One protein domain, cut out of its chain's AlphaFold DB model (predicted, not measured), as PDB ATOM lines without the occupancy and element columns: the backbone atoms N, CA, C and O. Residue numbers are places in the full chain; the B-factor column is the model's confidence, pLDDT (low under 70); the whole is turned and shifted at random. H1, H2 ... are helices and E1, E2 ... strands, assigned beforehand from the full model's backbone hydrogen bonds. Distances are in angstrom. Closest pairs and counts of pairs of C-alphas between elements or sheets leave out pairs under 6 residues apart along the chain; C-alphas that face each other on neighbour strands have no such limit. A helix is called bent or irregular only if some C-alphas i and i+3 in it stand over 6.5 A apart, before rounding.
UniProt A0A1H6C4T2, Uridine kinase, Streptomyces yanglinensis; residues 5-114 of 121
ATOM      1  N   ASP A   5     110.331 126.693 191.255       67.94
ATOM      2  CA  ASP A   5     110.782 126.946 192.616       67.94
ATOM      3  C   ASP A   5     110.021 126.016 193.562       67.94
ATOM      4  O   ASP A   5     108.887 126.290 193.950       67.94
ATOM      5  N   GLN A   6     110.653 124.907 193.939       65.06
ATOM      6  CA  GLN A   6     110.060 123.928 194.852       65.06
ATOM      7  C   GLN A   6     109.731 124.519 196.230       65.06
ATOM      8  O   GLN A   6     108.834 124.023 196.909       65.06
ATOM      9  N   ARG A   7     110.418 125.586 196.650       67.06
ATOM     10  CA  ARG A   7     110.200 126.216 197.952       67.06
ATOM     11  C   ARG A   7     109.007 127.164 197.922       67.06
ATOM     12  O   ARG A   7     108.192 127.137 198.836       67.06
ATOM     13  N   ASN A   8     108.913 127.994 196.888       69.94
ATOM     14  CA  ASN A   8     107.865 129.014 196.777       69.94
ATOM     15  C   ASN A   8     106.686 128.585 195.892       69.94
ATOM     16  O   ASN A   8     105.735 129.350 195.745       69.94
ATOM     17  N   GLN A   9     106.748 127.384 195.306       69.06
ATOM     18  CA  GLN A   9     105.742 126.809 194.406       69.06
ATOM     19  C   GLN A   9     105.401 127.727 193.218       69.06
ATOM     20  O   GLN A   9     104.281 127.727 192.709       69.06
ATOM     21  N   ASN A  10     106.385 128.508 192.762       74.00
ATOM     22  CA  ASN A  10     106.238 129.474 191.678       74.00
ATOM     23  C   ASN A  10     107.132 129.100 190.490       74.00
ATOM     24  O   ASN A  10     108.223 128.555 190.679       74.00
ATOM     25  N   PRO A  11     106.717 129.406 189.248       67.94
ATOM     26  CA  PRO A  11     107.606 129.286 188.108       67.94
ATOM     27  C   PRO A  11     108.734 130.314 188.234       67.94
ATOM     28  O   PRO A  11     108.504 131.488 188.523       67.94
ATOM     29  N   PHE A  12     109.956 129.877 187.978       67.56
ATOM     30  CA  PHE A  12     111.051 130.788 187.674       67.56
ATOM     31  C   PHE A  12     110.813 131.439 186.299       67.56
ATOM     32  O   PHE A  12     110.107 130.870 185.457       67.56
ATOM     33  N   PRO A  13     111.418 132.608 186.039       71.38
ATOM     34  CA  PRO A  13     111.445 133.185 184.701       71.38
ATOM     35  C   PRO A  13     112.036 132.185 183.695       71.38
ATOM     36  O   PRO A  13     112.994 131.481 184.017       71.38
ATOM     37  N   ASP A  14     111.491 132.137 182.476       69.31
ATOM     38  CA  ASP A  14     112.121 131.411 181.368       69.31
ATOM     39  C   ASP A  14     113.451 132.109 181.024       69.31
ATOM     40  O   ASP A  14     113.492 133.069 180.256       69.31
ATOM     41  N   GLU A  15     114.544 131.645 181.630       75.50
ATOM     42  CA  GLU A  15     115.892 132.146 181.376       75.50
ATOM     43  C   GLU A  15     116.692 131.090 180.605       75.50
ATOM     44  O   GLU A  15     116.978 130.000 181.101       75.50
ATOM     45  N   VAL A  16     117.051 131.410 179.363       80.50
ATOM     46  CA  VAL A  16     117.983 130.600 178.575       80.50
ATOM     47  C   VAL A  16     119.390 131.084 178.890       80.50
ATOM     48  O   VAL A  16     119.716 132.247 178.656       80.50
ATOM     49  N   ARG A  17     120.231 130.186 179.402       83.69
ATOM     50  CA  ARG A  17     121.661 130.438 179.586       83.69
ATOM     51  C   ARG A  17     122.445 129.565 178.622       83.69
ATOM     52  O   ARG A  17     122.279 128.348 178.617       83.69
ATOM     53  N   SER A  18     123.290 130.193 177.816       89.69
ATOM     54  CA  SER A  18     124.286 129.483 177.020       89.69
ATOM     55  C   SER A  18     125.464 129.096 177.907       89.69
ATOM     56  O   SER A  18     125.847 129.840 178.811       89.69
ATOM     57  N   VAL A  19     126.042 127.937 177.627       91.50
ATOM     58  CA  VAL A  19     127.304 127.481 178.209       91.50
ATOM     59  C   VAL A  19     128.351 127.401 177.101       91.50
ATOM     60  O   VAL A  19     128.001 127.437 175.923       91.50
ATOM     61  N   SER A  20     129.625 127.350 177.480       94.69
ATOM     62  CA  SER A  20     130.715 127.114 176.530       94.69
ATOM     63  C   SER A  20     130.604 125.719 175.907       94.69
ATOM     64  O   SER A  20     130.084 124.805 176.548       94.69
ATOM     65  N   ASP A  21     131.129 125.539 174.695       93.75
ATOM     66  CA  ASP A  21     131.114 124.253 173.980       93.75
ATOM     67  C   ASP A  21     131.911 123.152 174.711       93.75
ATOM     68  O   ASP A  21     131.677 121.966 174.497       93.75
ATOM     69  N   ASP A  22     132.842 123.534 175.589       95.62
ATOM     70  CA  ASP A  22     133.638 122.636 176.434       95.62
ATOM     71  C   ASP A  22     133.060 122.448 177.850       95.62
ATOM     72  O   ASP A  22     133.681 121.808 178.704       95.62
ATOM     73  N   ALA A  23     131.875 122.999 178.127       95.94
ATOM     74  CA  ALA A  23     131.250 122.878 179.433       95.94
ATOM     75  C   ALA A  23     130.730 121.456 179.687       95.94
ATOM     76  O   ALA A  23     130.082 120.837 178.843       95.94
ATOM     77  N   VAL A  24     130.919 120.972 180.916       95.12
ATOM     78  CA  VAL A  24     130.238 119.769 181.405       95.12
ATOM     79  C   VAL A  24     128.902 120.179 182.011       95.12
ATOM     80  O   VAL A  24     128.859 120.883 183.022       95.12
ATOM     81  N   VAL A  25     127.806 119.726 181.406       93.06
ATOM     82  CA  VAL A  25     126.453 119.971 181.913       93.06
ATOM     83  C   VAL A  25     126.005 118.790 182.764       93.06
ATOM     84  O   VAL A  25     125.975 117.652 182.304       93.06
ATOM     85  N   ILE A  26     125.627 119.073 184.009       94.31
ATOM     86  CA  ILE A  26     125.035 118.091 184.918       94.31
ATOM     87  C   ILE A  26     123.537 118.375 185.002       94.31
ATOM     88  O   ILE A  26     123.129 119.458 185.420       94.31
ATOM     89  N   ALA A  27     122.729 117.391 184.615       92.81
ATOM     90  CA  ALA A  27     121.292 117.389 184.839       92.81
ATOM     91  C   ALA A  27     120.961 116.381 185.945       92.81
ATOM     92  O   ALA A  27     121.371 115.224 185.871       92.81
ATOM     93  N   ASP A  28     120.211 116.825 186.951       92.50
ATOM     94  CA  ASP A  28     119.781 116.009 188.087       92.50
ATOM     95  C   ASP A  28     118.270 116.153 188.314       92.50
ATOM     96  O   ASP A  28     117.655 117.160 187.950       92.50
ATOM     97  N   GLY A  29     117.663 115.125 188.897       91.12
ATOM     98  CA  GLY A  29     116.248 115.088 189.228       91.12
ATOM     99  C   GLY A  29     115.779 113.684 189.591       91.12
ATOM    100  O   GLY A  29     116.538 112.722 189.549       91.12
ATOM    101  N   ALA A  30     114.488 113.553 189.902       90.19
ATOM    102  CA  ALA A  30     113.916 112.269 190.308       90.19
ATOM    103  C   ALA A  30     113.843 111.241 189.162       90.19
ATOM    104  O   ALA A  30     114.058 110.056 189.392       90.19
ATOM    105  N   CYS A  31     113.559 111.688 187.927       92.81
ATOM    106  CA  CYS A  31     113.306 110.789 186.791       92.81
ATOM    107  C   CYS A  31     114.092 111.111 185.492       92.81
ATOM    108  O   CYS A  31     113.516 110.985 184.407       92.81
ATOM    109  N   PRO A  32     115.370 111.543 185.521       93.12
ATOM    110  CA  PRO A  32     116.083 111.957 184.310       93.12
ATOM    111  C   PRO A  32     116.370 110.782 183.370       93.12
ATOM    112  O   PRO A  32     116.376 110.957 182.158       93.12
ATOM    113  N   LEU A  33     116.546 109.559 183.883       95.25
ATOM    114  CA  LEU A  33     116.901 108.392 183.064       95.25
ATOM    115  C   LEU A  33     115.687 107.690 182.446       95.25
ATOM    116  O   LEU A  33     115.707 106.471 182.303       95.25
ATOM    117  N   ARG A  34     114.612 108.394 182.095       95.31
ATOM    118  CA  ARG A  34     113.508 107.787 181.330       95.31
ATOM    119  C   ARG A  34     113.934 107.473 179.885       95.31
ATOM    120  O   ARG A  34     114.809 108.174 179.372       95.31
ATOM    121  N   PRO A  35     113.355 106.456 179.216       94.56
ATOM    122  CA  PRO A  35     113.748 106.071 177.857       94.56
ATOM    123  C   PRO A  35     113.798 107.233 176.859       94.56
ATOM    124  O   PRO A  35     114.720 107.298 176.056       94.56
ATOM    125  N   GLU A  36     112.876 108.188 176.967       94.69
ATOM    126  CA  GLU A  36     112.769 109.344 176.073       94.69
ATOM    127  C   GLU A  36     113.922 110.349 176.225       94.69
ATOM    128  O   GLU A  36     114.131 111.177 175.342       94.69
ATOM    129  N   LEU A  37     114.656 110.303 177.344       94.12
ATOM    130  CA  LEU A  37     115.723 111.254 177.672       94.12
ATOM    131  C   LEU A  37     117.130 110.641 177.618       94.12
ATOM    132  O   LEU A  37     118.119 111.363 177.523       94.12
ATOM    133  N   ARG A  38     117.244 109.310 177.687       91.38
ATOM    134  CA  ARG A  38     118.522 108.591 177.866       91.38
ATOM    135  C   ARG A  38     119.588 108.892 176.830       91.38
ATOM    136  O   ARG A  38     120.770 108.805 177.171       91.38
ATOM    137  N   ASP A  39     119.168 109.168 175.604       93.12
ATOM    138  CA  ASP A  39     120.061 109.359 174.463       93.12
ATOM    139  C   ASP A  39     120.624 110.783 174.391       93.12
ATOM    140  O   ASP A  39     121.560 111.030 173.639       93.12
ATOM    141  N   PHE A  40     120.122 111.703 175.222       94.50
ATOM    142  CA  PHE A  40     120.703 113.037 175.393       94.50
ATOM    143  C   PHE A  40     121.855 113.068 176.405       94.50
ATOM    144  O   PHE A  40     122.479 114.111 176.574       94.50
ATOM    145  N   PHE A  41     122.128 111.962 177.107       94.94
ATOM    146  CA  PHE A  41     123.151 111.918 178.148       94.94
ATOM    147  C   PHE A  41     124.396 111.159 177.700       94.94
ATOM    148  O   PHE A  41     124.383 109.932 177.546       94.94
ATOM    149  N   ASP A  42     125.514 111.879 177.632       95.50
ATOM    150  CA  ASP A  42     126.836 111.299 177.405       95.50
ATOM    151  C   ASP A  42     127.324 110.453 178.573       95.50
ATOM    152  O   ASP A  42     128.200 109.623 178.368       95.50
ATOM    153  N   PHE A  43     126.781 110.620 179.780       96.25
ATOM    154  CA  PHE A  43     127.111 109.828 180.965       96.25
ATOM    155  C   PHE A  43     125.934 109.808 181.942       96.25
ATOM    156  O   PHE A  43     125.267 110.822 182.131       96.25
ATOM    157  N   ARG A  44     125.655 108.652 182.550       96.62
ATOM    158  CA  ARG A  44     124.456 108.440 183.371       96.62
ATOM    159  C   ARG A  44     124.829 107.879 184.732       96.62
ATOM    160  O   ARG A  44     125.409 106.797 184.822       96.62
ATOM    161  N   ILE A  45     124.462 108.610 185.780       96.69
ATOM    162  CA  ILE A  45     124.656 108.222 187.176       96.69
ATOM    163  C   ILE A  45     123.286 107.906 187.763       96.69
ATOM    164  O   ILE A  45     122.368 108.713 187.643       96.69
ATOM    165  N   PHE A  46     123.154 106.747 188.400       97.38
ATOM    166  CA  PHE A  46     121.977 106.421 189.200       97.38
ATOM    167  C   PHE A  46     122.356 106.394 190.680       97.38
ATOM    168  O   PHE A  46     123.317 105.724 191.054       97.38
ATOM    169  N   VAL A  47     121.627 107.132 191.516       96.81
ATOM    170  CA  VAL A  47     121.851 107.175 192.966       96.81
ATOM    171  C   VAL A  47     120.855 106.237 193.630       96.81
ATOM    172  O   VAL A  47     119.666 106.524 193.669       96.81
ATOM    173  N   ASP A  48     121.353 105.116 194.138       96.19
ATOM    174  CA  ASP A  48     120.546 104.027 194.673       96.19
ATOM    175  C   ASP A  48     120.332 104.174 196.184       96.19
ATOM    176  O   ASP A  48     121.262 104.482 196.939       96.19
ATOM    177  N   ILE A  49     119.105 103.931 196.629       95.44
ATOM    178  CA  ILE A  49     118.729 103.831 198.036       95.44
ATOM    179  C   ILE A  49     117.584 102.828 198.184       95.44
ATOM    180  O   ILE A  49     116.725 102.709 197.313       95.44
ATOM    181  N   ASP A  50     117.562 102.131 199.315       95.25
ATOM    182  CA  ASP A  50     116.474 101.232 199.667       95.25
ATOM    183  C   ASP A  50     115.212 102.029 200.064       95.25
ATOM    184  O   ASP A  50     115.277 102.990 200.836       95.25
ATOM    185  N   PHE A  51     114.045 101.625 199.550       94.69
ATOM    186  CA  PHE A  51     112.771 102.320 199.789       94.69
ATOM    187  C   PHE A  51     112.395 102.451 201.273       94.69
ATOM    188  O   PHE A  51     111.678 103.377 201.635       94.69
ATOM    189  N   ASP A  52     112.862 101.553 202.137       95.00
ATOM    190  CA  ASP A  52     112.632 101.586 203.586       95.00
ATOM    191  C   ASP A  52     113.451 102.675 204.300       95.00
ATOM    192  O   ASP A  52     113.027 103.192 205.334       95.00
ATOM    193  N   LEU A  53     114.588 103.083 203.730       95.44
ATOM    194  CA  LEU A  53     115.415 104.177 204.246       95.44
ATOM    195  C   LEU A  53     114.901 105.557 203.813       95.44
ATOM    196  O   LEU A  53     115.209 106.565 204.460       95.44
ATOM    197  N   VAL A  54     114.128 105.622 202.725       94.31
ATOM    198  CA  VAL A  54     113.646 106.879 202.135       94.31
ATOM    199  C   VAL A  54     112.803 107.716 203.112       94.31
ATOM    200  O   VAL A  54     113.138 108.894 203.256       94.31
ATOM    201  N   PRO A  55     111.789 107.185 203.834       94.06
ATOM    202  CA  PRO A  55     110.941 107.997 204.707       94.06
ATOM    203  C   PRO A  55     111.724 108.625 205.853       94.06
ATOM    204  O   PRO A  55     111.620 109.826 206.072       94.06
ATOM    205  N   ALA A  56     112.558 107.839 206.541       92.31
ATOM    206  CA  ALA A  56     113.359 108.330 207.659       92.31
ATOM    207  C   ALA A  56     114.380 109.382 207.197       92.31
ATOM    208  O   ALA A  56     114.512 110.443 207.807       92.31
ATOM    209  N   ARG A  57     115.075 109.130 206.078       91.31
ATOM    210  CA  ARG A  57     116.070 110.067 205.538       91.31
ATOM    211  C   ARG A  57     115.427 111.351 205.018       91.31
ATOM    212  O   ARG A  57     115.955 112.440 205.235       91.31
ATOM    213  N   GLY A  58     114.303 111.217 204.324       90.69
ATOM    214  CA  GLY A  58     113.519 112.329 203.808       90.69
ATOM    215  C   GLY A  58     112.947 113.190 204.927       90.69
ATOM    216  O   GLY A  58     113.113 114.407 204.904       90.69
ATOM    217  N   ALA A  59     112.362 112.564 205.950       90.56
ATOM    218  CA  ALA A  59     111.829 113.248 207.121       90.56
ATOM    219  C   ALA A  59     112.907 113.996 207.905       90.56
ATOM    220  O   ALA A  59     112.743 115.187 208.153       90.56
ATOM    221  N   GLY A  60     114.049 113.363 208.188       90.25
ATOM    222  CA  GLY A  60     115.154 114.024 208.887       90.25
ATOM    223  C   GLY A  60     115.707 115.254 208.152       90.25
ATOM    224  O   GLY A  60     116.171 116.196 208.792       90.25
ATOM    225  N   ARG A  61     115.637 115.277 206.812       88.25
ATOM    226  CA  ARG A  61     116.073 116.420 205.993       88.25
ATOM    227  C   ARG A  61     114.995 117.501 205.865       88.25
ATOM    228  O   ARG A  61     115.304 118.684 205.979       88.25
ATOM    229  N   ASP A  62     113.754 117.099 205.609       87.06
ATOM    230  CA  ASP A  62     112.688 118.000 205.156       87.06
ATOM    231  C   ASP A  62     111.751 118.454 206.288       87.06
ATOM    232  O   ASP A  62     110.940 119.358 206.078       87.06
ATOM    233  N   ALA A  63     111.871 117.886 207.498       80.75
ATOM    234  CA  ALA A  63     111.032 118.235 208.648       80.75
ATOM    235  C   ALA A  63     111.046 119.736 208.977       80.75
ATOM    236  O   ALA A  63     110.045 120.267 209.445       80.75
ATOM    237  N   ALA A  64     112.140 120.449 208.681       80.44
ATOM    238  CA  ALA A  64     112.237 121.894 208.895       80.44
ATOM    239  C   ALA A  64     111.240 122.718 208.054       80.44
ATOM    240  O   ALA A  64     111.014 123.891 208.353       80.44
ATOM    241  N   TRP A  65     110.673 122.139 206.991       73.88
ATOM    242  CA  TRP A  65     109.764 122.807 206.054       73.88
ATOM    243  C   TRP A  65     108.354 122.198 206.052       73.88
ATOM    244  O   TRP A  65     107.551 122.517 205.176       73.88
ATOM    245  N   ARG A  66     108.042 121.325 207.018       73.69
ATOM    246  CA  ARG A  66     106.752 120.632 207.154       73.69
ATOM    247  C   ARG A  66     106.257 120.657 208.598       73.69
ATOM    248  O   ARG A  66     106.981 121.035 209.509       73.69
ATOM    249  N   GLU A  67     104.999 120.270 208.793       78.81
ATOM    250  CA  GLU A  67     104.323 120.342 210.098       78.81
ATOM    251  C   GLU A  67     104.985 119.472 211.176       78.81
ATOM    252  O   GLU A  67     105.042 119.867 212.338       78.81
ATOM    253  N   SER A  68     105.487 118.289 210.807       84.94
ATOM    254  CA  SER A  68     106.242 117.410 211.703       84.94
ATOM    255  C   SER A  68     107.083 116.394 210.925       84.94
ATOM    256  O   SER A  68     106.851 116.144 209.739       84.94
ATOM    257  N   GLU A  69     108.046 115.771 211.604       86.25
ATOM    258  CA  GLU A  69     108.822 114.648 211.064       86.25
ATOM    259  C   GLU A  69     107.914 113.468 210.679       86.25
ATOM    260  O   GLU A  69     108.041 112.932 209.581       86.25
ATOM    261  N   GLN A  70     106.926 113.146 211.521       88.56
ATOM    262  CA  GLN A  70     105.945 112.090 211.260       88.56
ATOM    263  C   GLN A  70     105.117 112.372 209.997       88.56
ATOM    264  O   GLN A  70     105.074 111.543 209.093       88.56
ATOM    265  N   ALA A  71     104.535 113.571 209.889       87.50
ATOM    266  CA  ALA A  71     103.773 113.972 208.704       87.50
ATOM    267  C   ALA A  71     104.648 114.014 207.437       87.50
ATOM    268  O   ALA A  71     104.178 113.773 206.325       87.50
ATOM    269  N   THR A  72     105.944 114.306 207.586       87.56
ATOM    270  CA  THR A  72     106.894 114.247 206.470       87.56
ATOM    271  C   THR A  72     107.144 112.810 206.033       87.56
ATOM    272  O   THR A  72     107.083 112.531 204.838       87.56
ATOM    273  N   ALA A  73     107.391 111.896 206.974       90.19
ATOM    274  CA  ALA A  73     107.595 110.481 206.683       90.19
ATOM    275  C   ALA A  73     106.365 109.859 206.000       90.19
ATOM    276  O   ALA A  73     106.512 109.170 204.993       90.19
ATOM    277  N   GLU A  74     105.159 110.165 206.483       92.12
ATOM    278  CA  GLU A  74     103.894 109.746 205.859       92.12
ATOM    279  C   GLU A  74     103.788 110.243 204.416       92.12
ATOM    280  O   GLU A  74     103.504 109.470 203.506       92.12
ATOM    281  N   HIS A  75     104.137 111.505 204.165       90.56
ATOM    282  CA  HIS A  75     104.130 112.043 202.810       90.56
ATOM    283  C   HIS A  75     105.136 111.349 201.869       90.56
ATOM    284  O   HIS A  75     104.858 111.177 200.681       90.56
ATOM    285  N   TYR A  76     106.291 110.909 202.380       93.06
ATOM    286  CA  TYR A  76     107.214 110.068 201.612       93.06
ATOM    287  C   TYR A  76     106.602 108.717 201.243       93.06
ATOM    288  O   TYR A  76     106.732 108.290 200.093       93.06
ATOM    289  N   CYS A  77     105.908 108.078 202.185       94.56
ATOM    290  CA  CYS A  77     105.221 106.807 201.969       94.56
ATOM    291  C   CYS A  77     104.059 106.919 200.975       94.56
ATOM    292  O   CYS A  77     103.909 106.048 200.123       94.56
ATOM    293  N   ASP A  78     103.269 107.989 201.057       94.75
ATOM    294  CA  ASP A  78     102.022 108.111 200.297       94.75
ATOM    295  C   ASP A  78     102.217 108.699 198.897       94.75
ATOM    296  O   ASP A  78     101.415 108.443 197.997       94.75
ATOM    297  N   TYR A  79     103.272 109.495 198.696       91.12
ATOM    298  CA  TYR A  79     103.490 110.222 197.446       91.12
ATOM    299  C   TYR A  79     104.792 109.835 196.744       91.12
ATOM    300  O   TYR A  79     104.768 109.370 195.603       91.12
ATOM    301  N   TYR A  80     105.935 110.008 197.415       91.75
ATOM    302  CA  TYR A  80     107.242 109.868 196.765       91.75
ATOM    303  C   TYR A  80     107.585 108.416 196.431       91.75
ATOM    304  O   TYR A  80     107.933 108.133 195.288       91.75
ATOM    305  N   ILE A  81     107.440 107.488 197.380       95.75
ATOM    306  CA  ILE A  81     107.769 106.072 197.159       95.75
ATOM    307  C   ILE A  81     106.897 105.449 196.055       95.75
ATOM    308  O   ILE A  81     107.450 104.796 195.171       95.75
ATOM    309  N   PRO A  82     105.562 105.644 196.016       96.38
ATOM    310  CA  PRO A  82     104.744 105.133 194.920       96.38
ATOM    311  C   PRO A  82     105.181 105.668 193.553       96.38
ATOM    312  O   PRO A  82     105.292 104.886 192.607       96.38
ATOM    313  N   ALA A  83     105.477 106.968 193.452       94.75
ATOM    314  CA  ALA A  83     105.966 107.581 192.218       94.75
ATOM    315  C   ALA A  83     107.337 107.023 191.799       94.75
ATOM    316  O   ALA A  83     107.548 106.703 190.629       94.75
ATOM    317  N   GLU A  84     108.251 106.849 192.752       95.12
ATOM    318  CA  GLU A  84     109.571 106.276 192.507       95.12
ATOM    319  C   GLU A  84     109.480 104.806 192.074       95.12
ATOM    320  O   GLU A  84     110.178 104.405 191.151       95.12
ATOM    321  N   ARG A  85     108.555 104.011 192.632       96.38
ATOM    322  CA  ARG A  85     108.308 102.629 192.177       96.38
ATOM    323  C   ARG A  85     107.773 102.557 190.748       96.38
ATOM    324  O   ARG A  85     108.130 101.631 190.018       96.38
ATOM    325  N   ILE A  86     106.910 103.497 190.354       96.38
ATOM    326  CA  ILE A  86     106.447 103.610 188.962       96.38
ATOM    327  C   ILE A  86     107.646 103.900 188.060       96.38
ATOM    328  O   ILE A  86     107.860 103.183 187.087       96.38
ATOM    329  N   TYR A  87     108.472 104.883 188.424       95.88
ATOM    330  CA  TYR A  87     109.681 105.206 187.673       95.88
ATOM    331  C   TYR A  87     110.651 104.021 187.580       95.88
ATOM    332  O   TYR A  87     111.123 103.711 186.490       95.88
ATOM    333  N   ASP A  88     110.909 103.328 188.686       95.69
ATOM    334  CA  ASP A  88     111.778 102.153 188.731       95.69
ATOM    335  C   ASP A  88     111.279 101.045 187.792       95.69
ATOM    336  O   ASP A  88     112.058 100.491 187.022       95.69
ATOM    337  N   THR A  89     109.965 100.802 187.782       96.81
ATOM    338  CA  THR A  89     109.328  99.781 186.938       96.81
ATOM    339  C   THR A  89     109.332 100.159 185.457       96.81
ATOM    340  O   THR A  89     109.641  99.329 184.604       96.81
ATOM    341  N   GLU A  90     108.945 101.392 185.128       96.00
ATOM    342  CA  GLU A  90     108.759 101.829 183.740       96.00
ATOM    343  C   GLU A  90     110.074 102.205 183.062       96.00
ATOM    344  O   GLU A  90     110.249 101.993 181.862       96.00
ATOM    345  N   ALA A  91     111.001 102.787 183.821       96.50
ATOM    346  CA  ALA A  91     112.290 103.181 183.298       96.50
ATOM    347  C   ALA A  91     113.320 102.053 183.462       96.50
ATOM    348  O   ALA A  91     114.071 101.817 182.521       96.50
ATOM    349  N   ASP A  92     113.396 101.355 184.592       96.31
ATOM    350  CA  ASP A  92     114.593 100.581 184.957       96.31
ATOM    351  C   ASP A  92     115.851 101.475 184.855       96.31
ATOM    352  O   ASP A  92     116.660 101.350 183.931       96.31
ATOM    353  N   PRO A  93     115.999 102.473 185.747       96.12
ATOM    354  CA  PRO A  93     117.080 103.455 185.664       96.12
ATOM    355  C   PRO A  93     118.464 102.871 185.984       96.12
ATOM    356  O   PRO A  93     119.472 103.473 185.608       96.12
ATOM    357  N   ARG A  94     118.535 101.686 186.612       95.88
ATOM    358  CA  ARG A  94     119.796 100.989 186.921       95.88
ATOM    359  C   ARG A  94     120.453 100.414 185.668       95.88
ATOM    360  O   ARG A  94     121.665 100.535 185.510       95.88
ATOM    361  N   SER A  95     119.673  99.832 184.759       94.94
ATOM    362  CA  SER A  95     120.176  99.221 183.521       94.94
ATOM    363  C   SER A  95     120.962 100.170 182.591       94.94
ATOM    364  O   SER A  95     122.062  99.817 182.152       94.94
ATOM    365  N   PRO A  96     120.492 101.397 182.286       95.00
ATOM    366  CA  PRO A  96     121.228 102.330 181.444       95.00
ATOM    367  C   PRO A  96     122.334 103.098 182.187       95.00
ATOM    368  O   PRO A  96     123.106 103.786 181.512       95.00
ATOM    369  N   ALA A  97     122.414 103.032 183.519       96.81
ATOM    370  CA  ALA A  97     123.397 103.781 184.296       96.81
ATOM    371  C   ALA A  97     124.820 103.292 183.999       96.81
ATOM    372  O   ALA A  97     125.085 102.094 183.994       96.81
ATOM    373  N   ASP A  98     125.748 104.214 183.755       96.94
ATOM    374  CA  ASP A  98     127.170 103.896 183.585       96.94
ATOM    375  C   ASP A  98     127.834 103.625 184.946       96.94
ATOM    376  O   ASP A  98     128.701 102.759 185.072       96.94
ATOM    377  N   VAL A  99     127.377 104.326 185.985       97.44
ATOM    378  CA  VAL A  99     127.798 104.148 187.377       97.44
ATOM    379  C   VAL A  99     126.580 104.216 188.287       97.44
ATOM    380  O   VAL A  99     125.676 105.029 188.080       97.44
ATOM    381  N   ILE A 100     126.582 103.373 189.318       98.06
ATOM    382  CA  ILE A 100     125.582 103.389 190.378       98.06
ATOM    383  C   ILE A 100     126.257 103.877 191.660       98.06
ATOM    384  O   ILE A 100     127.275 103.327 192.082       98.06
ATOM    385  N   VAL A 101     125.705 104.917 192.277       98.06
ATOM    386  CA  VAL A 101     126.127 105.409 193.589       98.06
ATOM    387  C   VAL A 101     125.217 104.785 194.625       98.06
ATOM    388  O   VAL A 101     124.060 105.163 194.758       98.06
ATOM    389  N   ASP A 102     125.744 103.842 195.380       97.81
ATOM    390  CA  ASP A 102     125.066 103.300 196.540       97.81
ATOM    391  C   ASP A 102     125.076 104.325 197.676       97.81
ATOM    392  O   ASP A 102     126.131 104.655 198.227       97.81
ATOM    393  N   ASN A 103     123.892 104.833 198.004       96.81
ATOM    394  CA  ASN A 103     123.701 105.979 198.881       96.81
ATOM    395  C   ASN A 103     122.940 105.624 200.170       96.81
ATOM    396  O   ASN A 103     122.325 106.489 200.800       96.81
ATOM    397  N   ARG A 104     122.983 104.351 200.585       96.00
ATOM    398  CA  ARG A 104     122.376 103.888 201.848       96.00
ATOM    399  C   ARG A 104     123.051 104.516 203.074       96.00
ATOM    400  O   ARG A 104     122.390 104.775 204.073       96.00
ATOM    401  N   ASN A 105     124.349 104.823 202.977       95.06
ATOM    402  CA  ASN A 105     125.063 105.677 203.926       95.06
ATOM    403  C   ASN A 105     125.654 106.900 203.196       95.06
ATOM    404  O   ASN A 105     126.713 106.776 202.582       95.06
ATOM    405  N   PRO A 106     125.031 108.086 203.282       92.19
ATOM    406  CA  PRO A 106     125.500 109.269 202.560       92.19
ATOM    407  C   PRO A 106     126.853 109.808 203.052       92.19
ATOM    408  O   PRO A 106     127.505 110.548 202.321       92.19
ATOM    409  N   ALA A 107     127.311 109.439 204.257       95.88
ATOM    410  CA  ALA A 107     128.654 109.785 204.732       95.88
ATOM    411  C   ALA A 107     129.749 108.900 204.108       95.88
ATOM    412  O   ALA A 107     130.920 109.278 204.087       95.88
ATOM    413  N   HIS A 108     129.368 107.729 203.593       97.25
ATOM    414  CA  HIS A 108     130.265 106.752 202.983       97.25
ATOM    415  C   HIS A 108     129.610 106.116 201.745       97.25
ATOM    416  O   HIS A 108     129.333 104.912 201.752       97.25
ATOM    417  N   PRO A 109     129.333 106.902 200.688       97.25
ATOM    418  CA  PRO A 109     128.733 106.368 199.478       97.25
ATOM    419  C   PRO A 109     129.711 105.422 198.778       97.25
ATOM    420  O   PRO A 109     130.926 105.645 198.772       97.25
ATOM    421  N   VAL A 110     129.179 104.370 198.159       98.25
ATOM    422  CA  VAL A 110     129.989 103.376 197.443       98.25
ATOM    423  C   VAL A 110     129.686 103.454 195.957       98.25
ATOM    424  O   VAL A 110     128.540 103.340 195.532       98.25
ATOM    425  N   LEU A 111     130.728 103.616 195.145       97.75
ATOM    426  CA  LEU A 111     130.596 103.525 193.697       97.75
ATOM    427  C   LEU A 111     130.547 102.059 193.277       97.75
ATOM    428  O   LEU A 111     131.429 101.268 193.616       97.75
ATOM    429  N   ARG A 112     129.519 101.710 192.511       96.81
ATOM    430  CA  ARG A 112     129.337 100.403 191.892       96.81
ATOM    431  C   ARG A 112     129.385 100.562 190.380       96.81
ATOM    432  O   ARG A 112     128.898 101.547 189.820       96.81
ATOM    433  N   GLN A 113     129.972  99.575 189.714       94.19
ATOM    434  CA  GLN A 113     129.999  99.552 188.262       94.19
ATOM    435  C   GLN A 113     128.582  99.341 187.717       94.19
ATOM    436  O   GLN A 113     127.899  98.402 188.124       94.19
ATOM    437  N   GLY A 114     128.148 100.233 186.823       93.75
ATOM    438  CA  GLY A 114     126.916 100.083 186.056       93.75
ATOM    439  C   GLY A 114     127.166  99.317 184.756       93.75
ATOM    440  O   GLY A 114     127.985  98.395 184.695       93.75
TER     441      GLY A 114
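Overview. This is residues 5 to 114 of the 121 residues of the protein "Uridine kinase" of Streptomyces yanglinensis (UniProt A0A1H6C4T2). A small three-stranded sheet is joined to two helices off the sheet, H1 and the bent H2; residues 5 to 44 hold no named element, and residues 8 to 23 stick out. The 110 printed residues, under half in named elements, run E1 H1 H2 E2 E3: class mixed, sheet order E1 E2 E3, mixed. The whole is only just loose, close to compact, radius of gyration of the C-alphas 16.2 A, spanning 46 by 38 by 29 A.

Arrangement. E1, residues 45 to 48, is the parallel neighbour of E2, residues 99 to 102; N 48 and O 101, 2.8 A, are within hydrogen-bond range. E2 and E3, residues 110 to 113, form an antiparallel hairpin, with N 102 and O 110 at 2.8 A. H1, residues 53 to 65, is irregular: C-alphas 61 and 64 are 7.3 A apart. H2, residues 69 to 91, assigned as one helix by its hydrogen bonds, is bent, C-alphas 78 and 81 being 6.9 A apart; its arms are H2a, residues 69 to 78, and H2b, residues 81 to 91. E1, H1, H2 and E2 make a strand-helix-strand unit, parallel neighbour strands with helices between. H1 touches H2a, closest C-alphas Pro 55 and Ala 73, 4.6 A, at a steep tilt of 53 degrees, opposite ways. Each O i to N i+4 pair is within range in H2a and H2b, and 7 of 9 in H1.

Along the chain. E1 begins at C-alpha 45 (124.656, 108.222, 187.176) and E3 ends at C-alpha 113 (129.999, 99.552, 188.262). H1 is 19.6 A long, H2a 14.3 A and H2b 14.9 A.

Size, cuts and confidence. The printed part has no cut, and no link between named elements is long. Residues 5 to 9, 11 to 12 and 14 have pLDDT under 70.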